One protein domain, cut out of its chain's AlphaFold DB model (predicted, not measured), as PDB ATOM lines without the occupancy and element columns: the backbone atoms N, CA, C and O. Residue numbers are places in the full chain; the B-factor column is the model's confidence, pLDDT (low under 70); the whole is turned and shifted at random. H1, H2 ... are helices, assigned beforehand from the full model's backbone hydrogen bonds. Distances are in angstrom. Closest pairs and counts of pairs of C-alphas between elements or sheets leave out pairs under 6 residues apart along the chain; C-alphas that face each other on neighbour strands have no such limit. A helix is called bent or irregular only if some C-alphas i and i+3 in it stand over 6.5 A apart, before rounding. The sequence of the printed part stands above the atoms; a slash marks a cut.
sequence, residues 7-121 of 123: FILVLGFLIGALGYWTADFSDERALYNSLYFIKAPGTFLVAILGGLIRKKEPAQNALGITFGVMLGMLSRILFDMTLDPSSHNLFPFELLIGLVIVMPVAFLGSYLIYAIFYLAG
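What this domain is: This is residues 7 to 121 of the 123 residues of an uncharacterized protein of Algoriphagus sp. 32-45-6 (UniProt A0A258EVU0). This is a rod-shaped up-and-down bundle of H1, H2b, H3 and H4, each running against the one before; H2b is one arm of the bent helix H2. The 115 printed residues, all helix by class, have four named helices, H1 to H4 in order. The whole is compact, radius of gyration of the C-alphas 14.8 A, spanning 53 by 22 by 20 A.

Where its parts are: Find C-alpha 7 at (-47.206, -30.626, -46.664); from there H1 runs 20.5 A to residue 21. H2, residues 30 to 53, is one helix by its hydrogen bonds but bent, C-alphas 37 and 40 being 6.7 A apart: H2a is residues 30 to 37, H2b 40 to 53. H3, residues 58 to 83, runs 38.4 A; H4, residues 91 to 119, runs 41.4 A to C-alpha 119 at (-48.593, -8.010, -34.021).

How they stand to each other: Look at Ala 17 and Gly 72: H1 and H3 touch, these closest C-alphas 4.0 A apart. The hairpin H3 and H4 touches, closest at C-alphas 62 and 106, 4.7 A. H2b touches H4, closest at C-alphas 47 and 110, 4.9 A. H1 and H4 are apart. O i to N i+4 pairs are within hydrogen-bond range throughout H1, H2a and H2b, 21 of 22 in H3 and 23 of 25 in H4.

The domain as a whole: C-alphas 84 and 121, the farthest apart, are 53.8 A apart. The printed part has no cut, no long link and no printed residue under 70.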
ATOM      1  N   PHE A   7     -48.588 -30.905 -47.038       93.44
ATOM      2  CA  PHE A   7     -47.206 -30.626 -46.664       93.44
ATOM      3  C   PHE A   7     -47.043 -30.643 -45.142       93.44
ATOM      4  O   PHE A   7     -46.177 -31.342 -44.619       93.44
ATOM      5  N   ILE A   8     -47.928 -29.950 -44.423       94.81
ATOM      6  CA  ILE A   8     -47.928 -29.927 -42.954       94.81
ATOM      7  C   ILE A   8     -48.162 -31.332 -42.378       94.81
ATOM      8  O   ILE A   8     -47.492 -31.734 -41.424       94.81
ATOM      9  N   LEU A   9     -49.082 -32.093 -42.978       96.19
ATOM     10  CA  LEU A   9     -49.367 -33.468 -42.573       96.19
ATOM     11  C   LEU A   9     -48.144 -34.375 -42.768       96.19
ATOM     12  O   LEU A   9     -47.783 -35.106 -41.849       96.19
ATOM     13  N   VAL A  10     -47.480 -34.298 -43.928       97.62
ATOM     14  CA  VAL A  10     -46.266 -35.077 -44.229       97.62
ATOM     15  C   VAL A  10     -45.133 -34.719 -43.272       97.62
ATOM     16  O   VAL A  10     -44.479 -35.618 -42.751       97.62
ATOM     17  N   LEU A  11     -44.918 -33.436 -42.972       97.69
ATOM     18  CA  LEU A  11     -43.908 -33.040 -41.991       97.69
ATOM     19  C   LEU A  11     -44.218 -33.588 -40.593       97.69
ATOM     20  O   LEU A  11     -43.326 -34.125 -39.941       97.69
ATOM     21  N   GLY A  12     -45.478 -33.515 -40.151       98.25
ATOM     22  CA  GLY A  12     -45.907 -34.146 -38.902       98.25
ATOM     23  C   GLY A  12     -45.642 -35.653 -38.904       98.25
ATOM     24  O   GLY A  12     -45.057 -36.179 -37.957       98.25
ATOM     25  N   PHE A  13     -45.996 -36.340 -39.995       98.50
ATOM     26  CA  PHE A  13     -45.731 -37.767 -40.179       98.50
ATOM     27  C   PHE A  13     -44.252 -38.104 -40.038       98.50
ATOM     28  O   PHE A  13     -43.911 -39.002 -39.274       98.50
ATOM     29  N   LEU A  14     -43.373 -37.355 -40.706       98.25
ATOM     30  CA  LEU A  14     -41.933 -37.580 -40.629       98.25
ATOM     31  C   LEU A  14     -41.410 -37.422 -39.199       98.25
ATOM     32  O   LEU A  14     -40.628 -38.255 -38.761       98.25
ATOM     33  N   ILE A  15     -41.869 -36.425 -38.437       98.19
ATOM     34  CA  ILE A  15     -41.478 -36.265 -37.025       98.19
ATOM     35  C   ILE A  15     -41.958 -37.443 -36.165       98.19
ATOM     36  O   ILE A  15     -41.196 -37.976 -35.351       98.19
ATOM     37  N   GLY A  16     -43.211 -37.869 -36.345       97.50
ATOM     38  CA  GLY A  16     -43.767 -39.022 -35.637       97.50
ATOM     39  C   GLY A  16     -43.000 -40.306 -35.937       97.50
ATOM     40  O   GLY A  16     -42.591 -41.006 -35.005       97.50
ATOM     41  N   ALA A  17     -42.759 -40.554 -37.227       97.56
ATOM     42  CA  ALA A  17     -42.035 -41.706 -37.731       97.56
ATOM     43  C   ALA A  17     -40.588 -41.692 -37.236       97.56
ATOM     44  O   ALA A  17     -40.189 -42.643 -36.577       97.56
ATOM     45  N   LEU A  18     -39.839 -40.604 -37.444       96.88
ATOM     46  CA  LEU A  18     -38.452 -40.480 -36.988       96.88
ATOM     47  C   LEU A  18     -38.323 -40.858 -35.519       96.88
ATOM     48  O   LEU A  18     -37.562 -41.757 -35.195       96.88
ATOM     49  N   GLY A  19     -39.130 -40.266 -34.635       93.75
ATOM     50  CA  GLY A  19     -38.970 -40.557 -33.216       93.75
ATOM     51  C   GLY A  19     -39.234 -42.020 -32.840       93.75
ATOM     52  O   GLY A  19     -38.688 -42.466 -31.842       93.75
ATOM     53  N   TYR A  20     -40.103 -42.748 -33.546       93.50
ATOM     54  CA  TYR A  20     -40.411 -44.151 -33.218       93.50
ATOM     55  C   TYR A  20     -39.505 -45.138 -33.954       93.50
ATOM     56  O   TYR A  20     -39.039 -46.097 -33.358       93.50
ATOM     57  N   TRP A  21     -39.203 -44.883 -35.222       95.88
ATOM     58  CA  TRP A  21     -38.335 -45.738 -36.027       95.88
ATOM     59  C   TRP A  21     -36.865 -45.671 -35.607       95.88
ATOM     60  O   TRP A  21     -36.131 -46.619 -35.862       95.88
ATOM     61  N   THR A  22     -36.426 -44.583 -34.968       94.31
ATOM     62  CA  THR A  22     -35.065 -44.473 -34.418       94.31
ATOM     63  C   THR A  22     -34.993 -44.767 -32.919       94.31
ATOM     64  O   THR A  22     -33.929 -44.590 -32.331       94.31
ATOM     65  N   ALA A  23     -36.106 -45.128 -32.276       92.81
ATOM     66  CA  ALA A  23     -36.113 -45.464 -30.858       92.81
ATOM     67  C   ALA A  23     -35.735 -46.933 -30.658       92.81
ATOM     68  O   ALA A  23     -36.252 -47.815 -31.340       92.81
ATOM     69  N   ASP A  24     -34.864 -47.189 -29.686       89.56
ATOM     70  CA  ASP A  24     -34.575 -48.536 -29.208       89.56
ATOM     71  C   ASP A  24     -35.481 -48.854 -28.017       89.56
ATOM     72  O   ASP A  24     -35.166 -48.505 -26.884       89.56
ATOM     73  N   PHE A  25     -36.623 -49.497 -28.270       85.25
ATOM     74  CA  PHE A  25     -37.611 -49.824 -27.234       85.25
ATOM     75  C   PHE A  25     -37.172 -50.928 -26.256       85.25
ATOM     76  O   PHE A  25     -37.959 -51.314 -25.394       85.25
ATOM     77  N   SER A  26     -35.924 -51.405 -26.337       86.62
ATOM     78  CA  SER A  26     -35.311 -52.160 -25.240       86.62
ATOM     79  C   SER A  26     -34.885 -51.266 -24.062       86.62
ATOM     80  O   SER A  26     -34.749 -51.758 -22.944       86.62
ATOM     81  N   ASP A  27     -34.727 -49.953 -24.281       91.12
ATOM     82  CA  ASP A  27     -34.476 -48.959 -23.234       91.12
ATOM     83  C   ASP A  27     -35.800 -48.469 -22.622       91.12
ATOM     84  O   ASP A  27     -36.683 -47.955 -23.314       91.12
ATOM     85  N   GLU A  28     -35.921 -48.540 -21.294       89.31
ATOM     86  CA  GLU A  28     -37.070 -48.026 -20.531       89.31
ATOM     87  C   GLU A  28     -37.358 -46.538 -20.807       89.31
ATOM     88  O   GLU A  28     -38.491 -46.067 -20.671       89.31
ATOM     89  N   ARG A  29     -36.342 -45.770 -21.218       92.62
ATOM     90  CA  ARG A  29     -36.452 -44.342 -21.537       92.62
ATOM     91  C   ARG A  29     -36.750 -44.069 -23.005       92.62
ATOM     92  O   ARG A  29     -36.904 -42.902 -23.363       92.62
ATOM     93  N   ALA A  30     -36.866 -45.080 -23.862       92.19
ATOM     94  CA  ALA A  30     -37.039 -44.898 -25.303       92.19
ATOM     95  C   ALA A  30     -38.272 -44.062 -25.657       92.19
ATOM     96  O   ALA A  30     -38.175 -43.104 -26.428       92.19
ATOM     97  N   LEU A  31     -39.421 -44.364 -25.040       90.75
ATOM     98  CA  LEU A  31     -40.652 -43.602 -25.250       90.75
ATOM     99  C   LEU A  31     -40.492 -42.147 -24.789       90.75
ATOM    100  O   LEU A  31     -40.848 -41.226 -25.525       90.75
ATOM    101  N   TYR A  32     -39.907 -41.932 -23.606       94.44
ATOM    102  CA  TYR A  32     -39.619 -40.593 -23.087       94.44
ATOM    103  C   TYR A  32     -38.700 -39.821 -24.041       94.44
ATOM    104  O   TYR A  32     -39.021 -38.705 -24.448       94.44
ATOM    105  N   ASN A  33     -37.593 -40.431 -24.465       95.19
ATOM    106  CA  ASN A  33     -36.620 -39.793 -25.340       95.19
ATOM    107  C   ASN A  33     -37.237 -39.446 -26.701       95.19
ATOM    108  O   ASN A  33     -37.094 -38.329 -27.197       95.19
ATOM    109  N   SER A  34     -37.999 -40.383 -27.265       95.69
ATOM    110  CA  SER A  34     -38.749 -40.200 -28.502       95.69
ATOM    111  C   SER A  34     -39.731 -39.029 -28.423       95.69
ATOM    112  O   SER A  34     -39.824 -38.220 -29.352       95.69
ATOM    113  N   LEU A  35     -40.465 -38.915 -27.314       95.94
ATOM    114  CA  LEU A  35     -41.462 -37.870 -27.115       95.94
ATOM    115  C   LEU A  35     -40.824 -36.503 -26.879       95.94
ATOM    116  O   LEU A  35     -41.163 -35.548 -27.575       95.94
ATOM    117  N   TYR A  36     -39.898 -36.401 -25.927       96.75
ATOM    118  CA  TYR A  36     -39.406 -35.112 -25.441       96.75
ATOM    119  C   TYR A  36     -38.216 -34.557 -26.227       96.75
ATOM    120  O   TYR A  36     -38.093 -33.338 -26.320       96.75
ATOM    121  N   PHE A  37     -37.377 -35.400 -26.838       96.38
ATOM    122  CA  PHE A  37     -36.213 -34.929 -27.606       96.38
ATOM    123  C   PHE A  37     -36.426 -34.921 -29.118       96.38
ATOM    124  O   PHE A  37     -35.699 -34.222 -29.820       96.38
ATOM    125  N   ILE A  38     -37.425 -35.647 -29.631       97.06
ATOM    126  CA  ILE A  38     -37.696 -35.708 -31.075       97.06
ATOM    127  C   ILE A  38     -39.076 -35.136 -31.388       97.06
ATOM    128  O   ILE A  38     -39.186 -34.113 -32.063       97.06
ATOM    129  N   LYS A  39     -40.145 -35.768 -30.889       97.88
ATOM    130  CA  LYS A  39     -41.511 -35.437 -31.314       97.88
ATOM    131  C   LYS A  39     -41.952 -34.055 -30.867       97.88
ATOM    132  O   LYS A  39     -42.420 -33.301 -31.708       97.88
ATOM    133  N   ALA A  40     -41.804 -33.696 -29.596       98.25
ATOM    134  CA  ALA A  40     -42.192 -32.382 -29.090       98.25
ATOM    135  C   ALA A  40     -41.429 -31.236 -29.790       98.25
ATOM    136  O   ALA A  40     -42.080 -30.410 -30.436       98.25
ATOM    137  N   PRO A  41     -40.080 -31.180 -29.771       98.31
ATOM    138  CA  PRO A  41     -39.353 -30.104 -30.445       98.31
ATOM    139  C   PRO A  41     -39.583 -30.110 -31.960       98.31
ATOM    140  O   PRO A  41     -39.816 -29.054 -32.545       98.31
ATOM    141  N   GLY A  42     -39.610 -31.284 -32.599       98.38
ATOM    142  CA  GLY A  42     -39.913 -31.408 -34.025       98.38
ATOM    143  C   GLY A  42     -41.307 -30.885 -34.376       98.38
ATOM    144  O   GLY A  42     -41.460 -30.113 -35.317       98.38
ATOM    145  N   THR A  43     -42.317 -31.225 -33.576       98.62
ATOM    146  CA  THR A  43     -43.698 -30.737 -33.729       98.62
ATOM    147  C   THR A  43     -43.762 -29.223 -33.609       98.62
ATOM    148  O   THR A  43     -44.420 -28.574 -34.419       98.62
ATOM    149  N   PHE A  44     -43.064 -28.647 -32.630       98.56
ATOM    150  CA  PHE A  44     -43.002 -27.200 -32.459       98.56
ATOM    151  C   PHE A  44     -42.382 -26.508 -33.681       98.56
ATOM    152  O   PHE A  44     -42.932 -25.528 -34.184       98.56
ATOM    153  N   LEU A  45     -41.279 -27.048 -34.212       98.25
ATOM    154  CA  LEU A  45     -40.634 -26.525 -35.421       98.25
ATOM    155  C   LEU A  45     -41.549 -26.625 -36.646       98.25
ATOM    156  O   LEU A  45     -41.703 -25.648 -37.379       98.25
ATOM    157  N   VAL A  46     -42.211 -27.767 -36.846       97.94
ATOM    158  CA  VAL A  46     -43.187 -27.941 -37.932       97.94
ATOM    159  C   VAL A  46     -44.372 -26.986 -37.761       97.94
ATOM    160  O   VAL A  46     -44.860 -26.452 -38.754       97.94
ATOM    161  N   ALA A  47     -44.806 -26.701 -36.533       97.81
ATOM    162  CA  ALA A  47     -45.873 -25.738 -36.255       97.81
ATOM    163  C   ALA A  47     -45.487 -24.308 -36.641       97.81
ATOM    164  O   ALA A  47     -46.289 -23.601 -37.259       97.81
ATOM    165  N   ILE A  48     -44.242 -23.907 -36.371       97.44
ATOM    166  CA  ILE A  48     -43.706 -22.630 -36.851       97.44
ATOM    167  C   ILE A  48     -43.708 -22.603 -38.385       97.44
ATOM    168  O   ILE A  48     -44.266 -21.676 -38.970       97.44
ATOM    169  N   LEU A  49     -43.150 -23.629 -39.040       95.44
ATOM    170  CA  LEU A  49     -43.091 -23.716 -40.506       95.44
ATOM    171  C   LEU A  49     -44.485 -23.696 -41.149       95.44
ATOM    172  O   LEU A  49     -44.718 -22.951 -42.099       95.44
ATOM    173  N   GLY A  50     -45.433 -24.457 -40.602       92.94
ATOM    174  CA  GLY A  50     -46.819 -24.481 -41.060       92.94
ATOM    175  C   GLY A  50     -47.487 -23.113 -40.939       92.94
ATOM    176  O   GLY A  50     -48.173 -22.675 -41.862       92.94
ATOM    177  N   GLY A  51     -47.224 -22.378 -39.856       92.25
ATOM    178  CA  GLY A  51     -47.705 -21.007 -39.693       92.25
ATOM    179  C   GLY A  51     -47.083 -19.999 -40.664       92.25
ATOM    180  O   GLY A  51     -47.764 -19.049 -41.042       92.25
ATOM    181  N   LEU A  52     -45.845 -20.205 -41.134       91.50
ATOM    182  CA  LEU A  52     -45.256 -19.375 -42.199       91.50
ATOM    183  C   LEU A  52     -46.017 -19.524 -43.528       91.50
ATOM    184  O   LEU A  52     -46.155 -18.542 -44.261       91.50
ATOM    185  N   ILE A  53     -46.531 -20.726 -43.810       89.56
ATOM    186  CA  ILE A  53     -47.258 -21.068 -45.042       89.56
ATOM    187  C   ILE A  53     -48.740 -20.675 -44.926       89.56
ATOM    188  O   ILE A  53     -49.277 -19.989 -45.796       89.56
ATOM    189  N   ARG A  54     -49.406 -21.059 -43.829       87.81
ATOM    190  CA  ARG A  54     -50.842 -20.842 -43.573       87.81
ATOM    191  C   ARG A  54     -51.067 -20.010 -42.316       87.81
ATOM    192  O   ARG A  54     -51.568 -20.493 -41.302       87.81
ATOM    193  N   LYS A  55     -50.750 -18.721 -42.410       86.50
ATOM    194  CA  LYS A  55     -50.802 -17.773 -41.282       86.50
ATOM    195  C   LYS A  55     -52.172 -17.688 -40.613       86.50
ATOM    196  O   LYS A  55     -52.255 -17.610 -39.401       86.50
ATOM    197  N   LYS A  56     -53.262 -17.732 -41.386       89.00
ATOM    198  CA  LYS A  56     -54.627 -17.465 -40.889       89.00
ATOM    199  C   LYS A  56     -55.313 -18.666 -40.233       89.00
ATOM    200  O   LYS A  56     -56.494 -18.582 -39.904       89.00
ATOM    201  N   GLU A  57     -54.621 -19.796 -40.108       92.69
ATOM    202  CA  GLU A  57     -55.234 -21.082 -39.753       92.69
ATOM    203  C   GLU A  57     -54.438 -21.859 -38.692       92.69
ATOM    204  O   GLU A  57     -54.133 -23.038 -38.882       92.69
ATOM    205  N   PRO A  58     -54.091 -21.226 -37.552       95.44
ATOM    206  CA  PRO A  58     -53.217 -21.841 -36.555       95.44
ATOM    207  C   PRO A  58     -53.792 -23.143 -35.981       95.44
ATOM    208  O   PRO A  58     -53.052 -24.102 -35.784       95.44
ATOM    209  N   ALA A  59     -55.110 -23.216 -35.768       96.06
ATOM    210  CA  ALA A  59     -55.760 -24.422 -35.262       96.06
ATOM    211  C   ALA A  59     -55.710 -25.579 -36.274       96.06
ATOM    212  O   ALA A  59     -55.411 -26.711 -35.904       96.06
ATOM    213  N   GLN A  60     -55.970 -25.307 -37.558       94.75
ATOM    214  CA  GLN A  60     -55.903 -26.326 -38.608       94.75
ATOM    215  C   GLN A  60     -54.473 -26.841 -38.792       94.75
ATOM    216  O   GLN A  60     -54.289 -28.044 -38.959       94.75
ATOM    217  N   ASN A  61     -53.474 -25.955 -38.706       95.44
ATOM    218  CA  ASN A  61     -52.069 -26.352 -38.731       95.44
ATOM    219  C   ASN A  61     -51.761 -27.280 -37.550       95.44
ATOM    220  O   ASN A  61     -51.301 -28.395 -37.764       95.44
ATOM    221  N   ALA A  62     -52.093 -26.875 -36.320       97.50
ATOM    222  CA  ALA A  62     -51.839 -27.678 -35.126       97.50
ATOM    223  C   ALA A  62     -52.489 -29.071 -35.197       97.50
ATOM    224  O   ALA A  62     -51.834 -30.077 -34.915       97.50
ATOM    225  N   LEU A  63     -53.756 -29.146 -35.620       97.19
ATOM    226  CA  LEU A  63     -54.476 -30.412 -35.786       97.19
ATOM    227  C   LEU A  63     -53.869 -31.279 -36.896       97.19
ATOM    228  O   LEU A  63     -53.696 -32.478 -36.695       97.19
ATOM    229  N   GLY A  64     -53.503 -30.685 -38.036       96.94
ATOM    230  CA  GLY A  64     -52.867 -31.395 -39.148       96.94
ATOM    231  C   GLY A  64     -51.508 -31.987 -38.773       96.94
ATOM    232  O   GLY A  64     -51.232 -33.140 -39.094       96.94
ATOM    233  N   ILE A  65     -50.692 -31.232 -38.032       98.12
ATOM    234  CA  ILE A  65     -49.394 -31.700 -37.523       98.12
ATOM    235  C   ILE A  65     -49.601 -32.828 -36.529       98.12
ATOM    236  O   ILE A  65     -48.985 -33.879 -36.669       98.12
ATOM    237  N   THR A  66     -50.486 -32.623 -35.550       98.50
ATOM    238  CA  THR A  66     -50.795 -33.627 -34.527       98.50
ATOM    239  C   THR A  66     -51.233 -34.931 -35.183       98.50
ATOM    240  O   THR A  66     -50.697 -35.991 -34.870       98.50
ATOM    241  N   PHE A  67     -52.156 -34.854 -36.144       97.94
ATOM    242  CA  PHE A  67     -52.621 -36.015 -36.891       97.94
ATOM    243  C   PHE A  67     -51.490 -36.689 -37.675       97.94
ATOM    244  O   PHE A  67     -51.336 -37.905 -37.587       97.94
ATOM    245  N   GLY A  68     -50.652 -35.912 -38.368       98.19
ATOM    246  CA  GLY A  68     -49.455 -36.423 -39.034       98.19
ATOM    247  C   GLY A  68     -48.549 -37.191 -38.068       98.19
ATOM    248  O   GLY A  68     -48.214 -38.340 -38.332       98.19
ATOM    249  N   VAL A  69     -48.215 -36.612 -36.912       98.50
ATOM    250  CA  VAL A  69     -47.365 -37.260 -35.899       98.50
ATOM    251  C   VAL A  69     -47.978 -38.574 -35.408       98.50
ATOM    252  O   VAL A  69     -47.258 -39.567 -35.300       98.50
ATOM    253  N   MET A  70     -49.294 -38.615 -35.173       98.12
ATOM    254  CA  MET A  70     -49.989 -39.850 -34.788       98.12
ATOM    255  C   MET A  70     -49.908 -40.918 -35.885       98.12
ATOM    256  O   MET A  70     -49.648 -42.078 -35.578       98.12
ATOM    257  N   LEU A  71     -50.057 -40.545 -37.162       98.06
ATOM    258  CA  LEU A  71     -49.858 -41.471 -38.285       98.06
ATOM    259  C   LEU A  71     -48.414 -41.986 -38.353       98.06
ATOM    260  O   LEU A  71     -48.189 -43.164 -38.626       98.06
ATOM    261  N   GLY A  72     -47.434 -41.126 -38.071       98.00
ATOM    262  CA  GLY A  72     -46.027 -41.508 -38.000       98.00
ATOM    263  C   GLY A  72     -45.762 -42.540 -36.902       98.00
ATOM    264  O   GLY A  72     -45.101 -43.545 -37.157       98.00
ATOM    265  N   MET A  73     -46.336 -42.345 -35.711       96.88
ATOM    266  CA  MET A  73     -46.278 -43.325 -34.617       96.88
ATOM    267  C   MET A  73     -46.954 -44.643 -35.002       96.88
ATOM    268  O   MET A  73     -46.346 -45.705 -34.881       96.88
ATOM    269  N   LEU A  74     -48.179 -44.563 -35.531       97.19
ATOM    270  CA  LEU A  74     -48.941 -45.720 -36.001       97.19
ATOM    271  C   LEU A  74     -48.172 -46.533 -37.042       97.19
ATOM    272  O   LEU A  74     -48.234 -47.755 -37.006       97.19
ATOM    273  N   SER A  75     -47.418 -45.887 -37.938       97.31
ATOM    274  CA  SER A  75     -46.643 -46.602 -38.961       97.31
ATOM    275  C   SER A  75     -45.647 -47.595 -38.363       97.31
ATOM    276  O   SER A  75     -45.526 -48.711 -38.863       97.31
ATOM    277  N   ARG A  76     -44.968 -47.210 -37.273       94.88
ATOM    278  CA  ARG A  76     -44.014 -48.081 -36.586       94.88
ATOM    279  C   ARG A  76     -44.734 -49.154 -35.783       94.88
ATOM    280  O   ARG A  76     -44.381 -50.316 -35.915       94.88
ATOM    281  N   ILE A  77     -45.757 -48.768 -35.017       94.62
ATOM    282  CA  ILE A  77     -46.555 -49.700 -34.206       94.62
ATOM    283  C   ILE A  77     -47.106 -50.825 -35.085       94.62
ATOM    284  O   ILE A  77     -46.929 -51.998 -34.784       94.62
ATOM    285  N   LEU A  78     -47.755 -50.470 -36.197       95.50
ATOM    286  CA  LEU A  78     -48.350 -51.451 -37.098       95.50
ATOM    287  C   LEU A  78     -47.286 -52.350 -37.729       95.50
ATOM    288  O   LEU A  78     -47.518 -53.547 -37.847       95.50
ATOM    289  N   PHE A  79     -46.127 -51.797 -38.104       95.75
ATOM    290  CA  PHE A  79     -45.010 -52.588 -38.620       95.75
ATOM    291  C   PHE A  79     -44.507 -53.600 -37.584       95.75
ATOM    292  O   PHE A  79     -44.412 -54.787 -37.897       95.75
ATOM    293  N   ASP A  80     -44.271 -53.171 -36.347       93.31
ATOM    294  CA  ASP A  80     -43.801 -54.055 -35.279       93.31
ATOM    295  C   ASP A  80     -44.848 -55.123 -34.939       93.31
ATOM    296  O   ASP A  80     -44.496 -56.291 -34.805       93.31
ATOM    297  N   MET A  81     -46.143 -54.788 -34.955       93.69
ATOM    298  CA  MET A  81     -47.229 -55.765 -34.792       93.69
ATOM    299  C   MET A  81     -47.304 -56.804 -35.919       93.69
ATOM    300  O   MET A  81     -47.831 -57.895 -35.698       93.69
ATOM    301  N   THR A  82     -46.796 -56.505 -37.124       95.25
ATOM    302  CA  THR A  82     -46.694 -57.523 -38.189       95.25
ATOM    303  C   THR A  82     -45.569 -58.526 -37.946       95.25
ATOM    304  O   THR A  82     -45.647 -59.646 -38.449       95.25
ATOM    305  N   LEU A  83     -44.541 -58.141 -37.181       94.31
ATOM    306  CA  LEU A  83     -43.408 -58.995 -36.821       94.31
ATOM    307  C   LEU A  83     -43.673 -59.758 -35.517       94.31
ATOM    308  O   LEU A  83     -43.416 -60.956 -35.437       94.31
ATOM    309  N   ASP A  84     -44.215 -59.064 -34.520       90.94
ATOM    310  CA  ASP A  84     -44.630 -59.595 -33.228       90.94
ATOM    311  C   ASP A  84     -45.932 -58.901 -32.783       90.94
ATOM    312  O   ASP A  84     -45.896 -57.765 -32.297       90.94
ATOM    313  N   PRO A  85     -47.093 -59.575 -32.897       88.44
ATOM    314  CA  PRO A  85     -48.385 -59.019 -32.493       88.44
ATOM    315  C   PRO A  85     -48.474 -58.609 -31.018       88.44
ATOM    316  O   PRO A  85     -49.370 -57.845 -30.664       88.44
ATOM    317  N   SER A  86     -47.579 -59.110 -30.157       89.06
ATOM    318  CA  SER A  86     -47.564 -58.811 -28.722       89.06
ATOM    319  C   SER A  86     -46.715 -57.590 -28.342       89.06
ATOM    320  O   SER A  86     -46.799 -57.122 -27.204       89.06
ATOM    321  N   SER A  87     -45.948 -57.039 -29.289       85.62
ATOM    322  CA  SER A  87     -44.992 -55.940 -29.070       85.62
ATOM    323  C   SER A  87     -45.622 -54.645 -28.544       85.62
ATOM    324  O   SER A  87     -45.025 -53.963 -27.716       85.62
ATOM    325  N   HIS A  88     -46.848 -54.325 -28.967       88.50
ATOM    326  CA  HIS A  88     -47.536 -53.080 -28.614       88.50
ATOM    327  C   HIS A  88     -48.935 -53.316 -28.024       88.50
ATOM    328  O   HIS A  88     -49.924 -52.710 -28.436       88.50
ATOM    329  N   ASN A  89     -49.046 -54.173 -27.007       90.06
ATOM    330  CA  ASN A  89     -50.329 -54.441 -26.332       90.06
ATOM    331  C   ASN A  89     -50.983 -53.191 -25.709       90.06
ATOM    332  O   ASN A  89     -52.183 -53.184 -25.433       90.06
ATOM    333  N   LEU A  90     -50.201 -52.131 -25.486       90.06
ATOM    334  CA  LEU A  90     -50.645 -50.864 -24.908       90.06
ATOM    335  C   LEU A  90     -50.638 -49.714 -25.924       90.06
ATOM    336  O   LEU A  90     -50.750 -48.556 -25.517       90.06
ATOM    337  N   PHE A  91     -50.588 -50.005 -27.231       91.00
ATOM    338  CA  PHE A  91     -50.511 -48.969 -28.264       91.00
ATOM    339  C   PHE A  91     -51.574 -47.860 -28.152       91.00
ATOM    340  O   PHE A  91     -51.237 -46.709 -28.438       91.00
ATOM    341  N   PRO A  92     -52.833 -48.112 -27.713       92.88
ATOM    342  CA  PRO A  92     -53.797 -47.028 -27.548       92.88
ATOM    343  C   PRO A  92     -53.346 -46.013 -26.489       92.88
ATOM    344  O   PRO A  92     -53.545 -44.812 -26.662       92.88
ATOM    345  N   PHE A  93     -52.695 -46.476 -25.417       94.56
ATOM    346  CA  PHE A  93     -52.130 -45.615 -24.380       94.56
ATOM    347  C   PHE A  93     -50.855 -44.918 -24.853       94.56
ATOM    348  O   PHE A  93     -50.683 -43.735 -24.573       94.56
ATOM    349  N   GLU A  94     -49.996 -45.597 -25.614       92.25
ATOM    350  CA  GLU A  94     -48.806 -44.983 -26.220       92.25
ATOM    351  C   GLU A  94     -49.186 -43.809 -27.137       92.25
ATOM    352  O   GLU A  94     -48.625 -42.714 -27.026       92.25
ATOM    353  N   LEU A  95     -50.200 -44.003 -27.990       95.56
ATOM    354  CA  LEU A  95     -50.750 -42.948 -28.842       95.56
ATOM    355  C   LEU A  95     -51.406 -41.839 -28.024       95.56
ATOM    356  O   LEU A  95     -51.211 -40.669 -28.343       95.56
ATOM    357  N   LEU A  96     -52.148 -42.170 -26.962       97.38
ATOM    358  CA  LEU A  96     -52.771 -41.170 -26.095       97.38
ATOM    359  C   LEU A  96     -51.724 -40.294 -25.393       97.38
ATOM    360  O   LEU A  96     -51.871 -39.075 -25.364       97.38
ATOM    361  N   ILE A  97     -50.649 -40.888 -24.870       95.69
ATOM    362  CA  ILE A  97     -49.533 -40.147 -24.267       95.69
ATOM    363  C   ILE A  97     -48.880 -39.250 -25.322       95.69
ATOM    364  O   ILE A  97     -48.674 -38.060 -25.083       95.69
ATOM    365  N   GLY A  98     -48.616 -39.793 -26.516       95.94
ATOM    366  CA  GLY A  98     -48.115 -39.015 -27.645       95.94
ATOM    367  C   GLY A  98     -49.011 -37.825 -27.974       95.94
ATOM    368  O   GLY A  98     -48.522 -36.706 -28.096       95.94
ATOM    369  N   LEU A  99     -50.322 -38.043 -28.044       97.81
ATOM    370  CA  LEU A  99     -51.326 -37.023 -28.322       97.81
ATOM    371  C   LEU A  99     -51.316 -35.907 -27.271       97.81
ATOM    372  O   LEU A  99     -51.274 -34.732 -27.632       97.81
ATOM    373  N   VAL A 100     -51.321 -36.270 -25.983       97.88
ATOM    374  CA  VAL A 100     -51.341 -35.324 -24.854       97.88
ATOM    375  C   VAL A 100     -50.088 -34.448 -24.818       97.88
ATOM    376  O   VAL A 100     -50.173 -33.307 -24.380       97.88
ATOM    377  N   ILE A 101     -48.944 -34.929 -25.307       97.62
ATOM    378  CA  ILE A 101     -47.708 -34.135 -25.377       97.62
ATOM    379  C   ILE A 101     -47.624 -33.324 -26.674       97.62
ATOM    380  O   ILE A 101     -47.338 -32.128 -26.655       97.62
ATOM    381  N   VAL A 102     -47.876 -33.958 -27.816       98.31
ATOM    382  CA  VAL A 102     -47.681 -33.360 -29.143       98.31
ATOM    383  C   VAL A 102     -48.732 -32.294 -29.431       98.31
ATOM    384  O   VAL A 102     -48.390 -31.241 -29.965       98.31
ATOM    385  N   MET A 103     -49.994 -32.524 -29.060       98.50
ATOM    386  CA  MET A 103     -51.073 -31.591 -29.381       98.50
ATOM    387  C   MET A 103     -50.862 -30.217 -28.723       98.50
ATOM    388  O   MET A 103     -50.834 -29.231 -29.463       98.50
ATOM    389  N   PRO A 104     -50.630 -30.087 -27.398       98.56
ATOM    390  CA  PRO A 104     -50.368 -28.781 -26.793       98.56
ATOM    391  C   PRO A 104     -49.164 -28.071 -27.412       98.56
ATOM    392  O   PRO A 104     -49.210 -26.862 -27.628       98.56
ATOM    393  N   VAL A 105     -48.114 -28.816 -27.759       98.44
ATOM    394  CA  VAL A 105     -46.908 -28.263 -28.387       98.44
ATOM    395  C   VAL A 105     -47.190 -27.749 -29.804       98.44
ATOM    396  O   VAL A 105     -46.747 -26.655 -30.162       98.44
ATOM    397  N   ALA A 106     -47.974 -28.482 -30.599       98.50
ATOM    398  CA  ALA A 106     -48.400 -28.059 -31.933       98.50
ATOM    399  C   ALA A 106     -49.256 -26.784 -31.880       98.50
ATOM    400  O   ALA A 106     -49.060 -25.862 -32.679       98.50
ATOM    401  N   PHE A 107     -50.187 -26.718 -30.923       98.56
ATOM    402  CA  PHE A 107     -51.002 -25.529 -30.680       98.56
ATOM    403  C   PHE A 107     -50.139 -24.348 -30.239       98.56
ATOM    404  O   PHE A 107     -50.251 -23.274 -30.825       98.56
ATOM    405  N   LEU A 108     -49.233 -24.552 -29.280       98.56
ATOM    406  CA  LEU A 108     -48.324 -23.514 -28.803       98.56
ATOM    407  C   LEU A 108     -47.503 -22.917 -29.953       98.56
ATOM    408  O   LEU A 108     -47.509 -21.702 -30.135       98.56
ATOM    409  N   GLY A 109     -46.852 -23.754 -30.767       98.12
ATOM    410  CA  GLY A 109     -46.057 -23.285 -31.905       98.12
ATOM    411  C   GLY A 109     -46.891 -22.551 -32.959       98.12
ATOM    412  O   GLY A 109     -46.499 -21.476 -33.414       98.12
ATOM    413  N   SER A 110     -48.072 -23.081 -33.295       97.88
ATOM    414  CA  SER A 110     -48.943 -22.505 -34.331       97.88
ATOM    415  C   SER A 110     -49.545 -21.163 -33.906       97.88
ATOM    416  O   SER A 110     -49.614 -20.229 -34.706       97.88
ATOM    417  N   TYR A 111     -49.966 -21.035 -32.645       97.88
ATOM    418  CA  TYR A 111     -50.511 -19.782 -32.120       97.88
ATOM    419  C   TYR A 111     -49.426 -18.748 -31.820       97.88
ATOM    420  O   TYR A 111     -49.677 -17.558 -32.000       97.88
ATOM    421  N   LEU A 112     -48.216 -19.173 -31.443       97.94
ATOM    422  CA  LEU A 112     -47.078 -18.269 -31.277       97.94
ATOM    423  C   LEU A 112     -46.751 -17.546 -32.589       97.94
ATOM    424  O   LEU A 112     -46.713 -16.317 -32.626       97.94
ATOM    425  N   ILE A 113     -46.558 -18.290 -33.682       96.75
ATOM    426  CA  ILE A 113     -46.228 -17.682 -34.978       96.75
ATOM    427  C   ILE A 113     -47.390 -16.848 -35.535       96.75
ATOM    428  O   ILE A 113     -47.170 -15.779 -36.107       96.75
ATOM    429  N   TYR A 114     -48.635 -17.277 -35.302       96.62
ATOM    430  CA  TYR A 114     -49.818 -16.483 -35.628       96.62
ATOM    431  C   TYR A 114     -49.839 -15.139 -34.889       96.62
ATOM    432  O   TYR A 114     -50.066 -14.105 -35.519       96.62
ATOM    433  N   ALA A 115     -49.572 -15.141 -33.579       97.00
ATOM    434  CA  ALA A 115     -49.520 -13.931 -32.764       97.00
ATOM    435  C   ALA A 115     -48.408 -12.982 -33.236       97.00
ATOM    436  O   ALA A 115     -48.641 -11.780 -33.352       97.00
ATOM    437  N   ILE A 116     -47.236 -13.513 -33.599       96.25
ATOM    438  CA  ILE A 116     -46.141 -12.721 -34.178       96.25
ATOM    439  C   ILE A 116     -46.596 -12.026 -35.469       96.25
ATOM    440  O   ILE A 116     -46.380 -10.824 -35.629       96.25
ATOM    441  N   PHE A 117     -47.255 -12.740 -36.387       95.06
ATOM    442  CA  PHE A 117     -47.759 -12.122 -37.617       95.06
ATOM    443  C   PHE A 117     -48.882 -11.117 -37.371       95.06
ATOM    444  O   PHE A 117     -48.938 -10.101 -38.066       95.06
ATOM    445  N   TYR A 118     -49.738 -11.373 -36.383       94.62
ATOM    446  CA  TYR A 118     -50.803 -10.457 -35.989       94.62
ATOM    447  C   TYR A 118     -50.223  -9.127 -35.503       94.62
ATOM    448  O   TYR A 118     -50.570  -8.074 -36.032       94.62
ATOM    449  N   LEU A 119     -49.274  -9.185 -34.566       95.25
ATOM    450  CA  LEU A 119     -48.593  -8.010 -34.021       95.25
ATOM    451  C   LEU A 119     -47.768  -7.267 -35.079       95.25
ATOM    452  O   LEU A 119     -47.663  -6.046 -35.034       95.25
ATOM    453  N   ALA A 120     -47.220  -7.986 -36.060       93.62
ATOM    454  CA  ALA A 120     -46.493  -7.394 -37.180       93.62
ATOM    455  C   ALA A 120     -47.399  -6.772 -38.265       93.62
ATOM    456  O   ALA A 120     -46.875  -6.294 -39.271       93.62
ATOM    457  N   GLY A 121     -48.730  -6.824 -38.124       90.00
ATOM    458  CA  GLY A 121     -49.671  -6.331 -39.138       90.00
ATOM    459  C   GLY A 121     -49.663  -7.144 -40.440       90.00
ATOM    460  O   GLY A 121     -49.969  -6.614 -41.503       90.00
TER     461      GLY A 121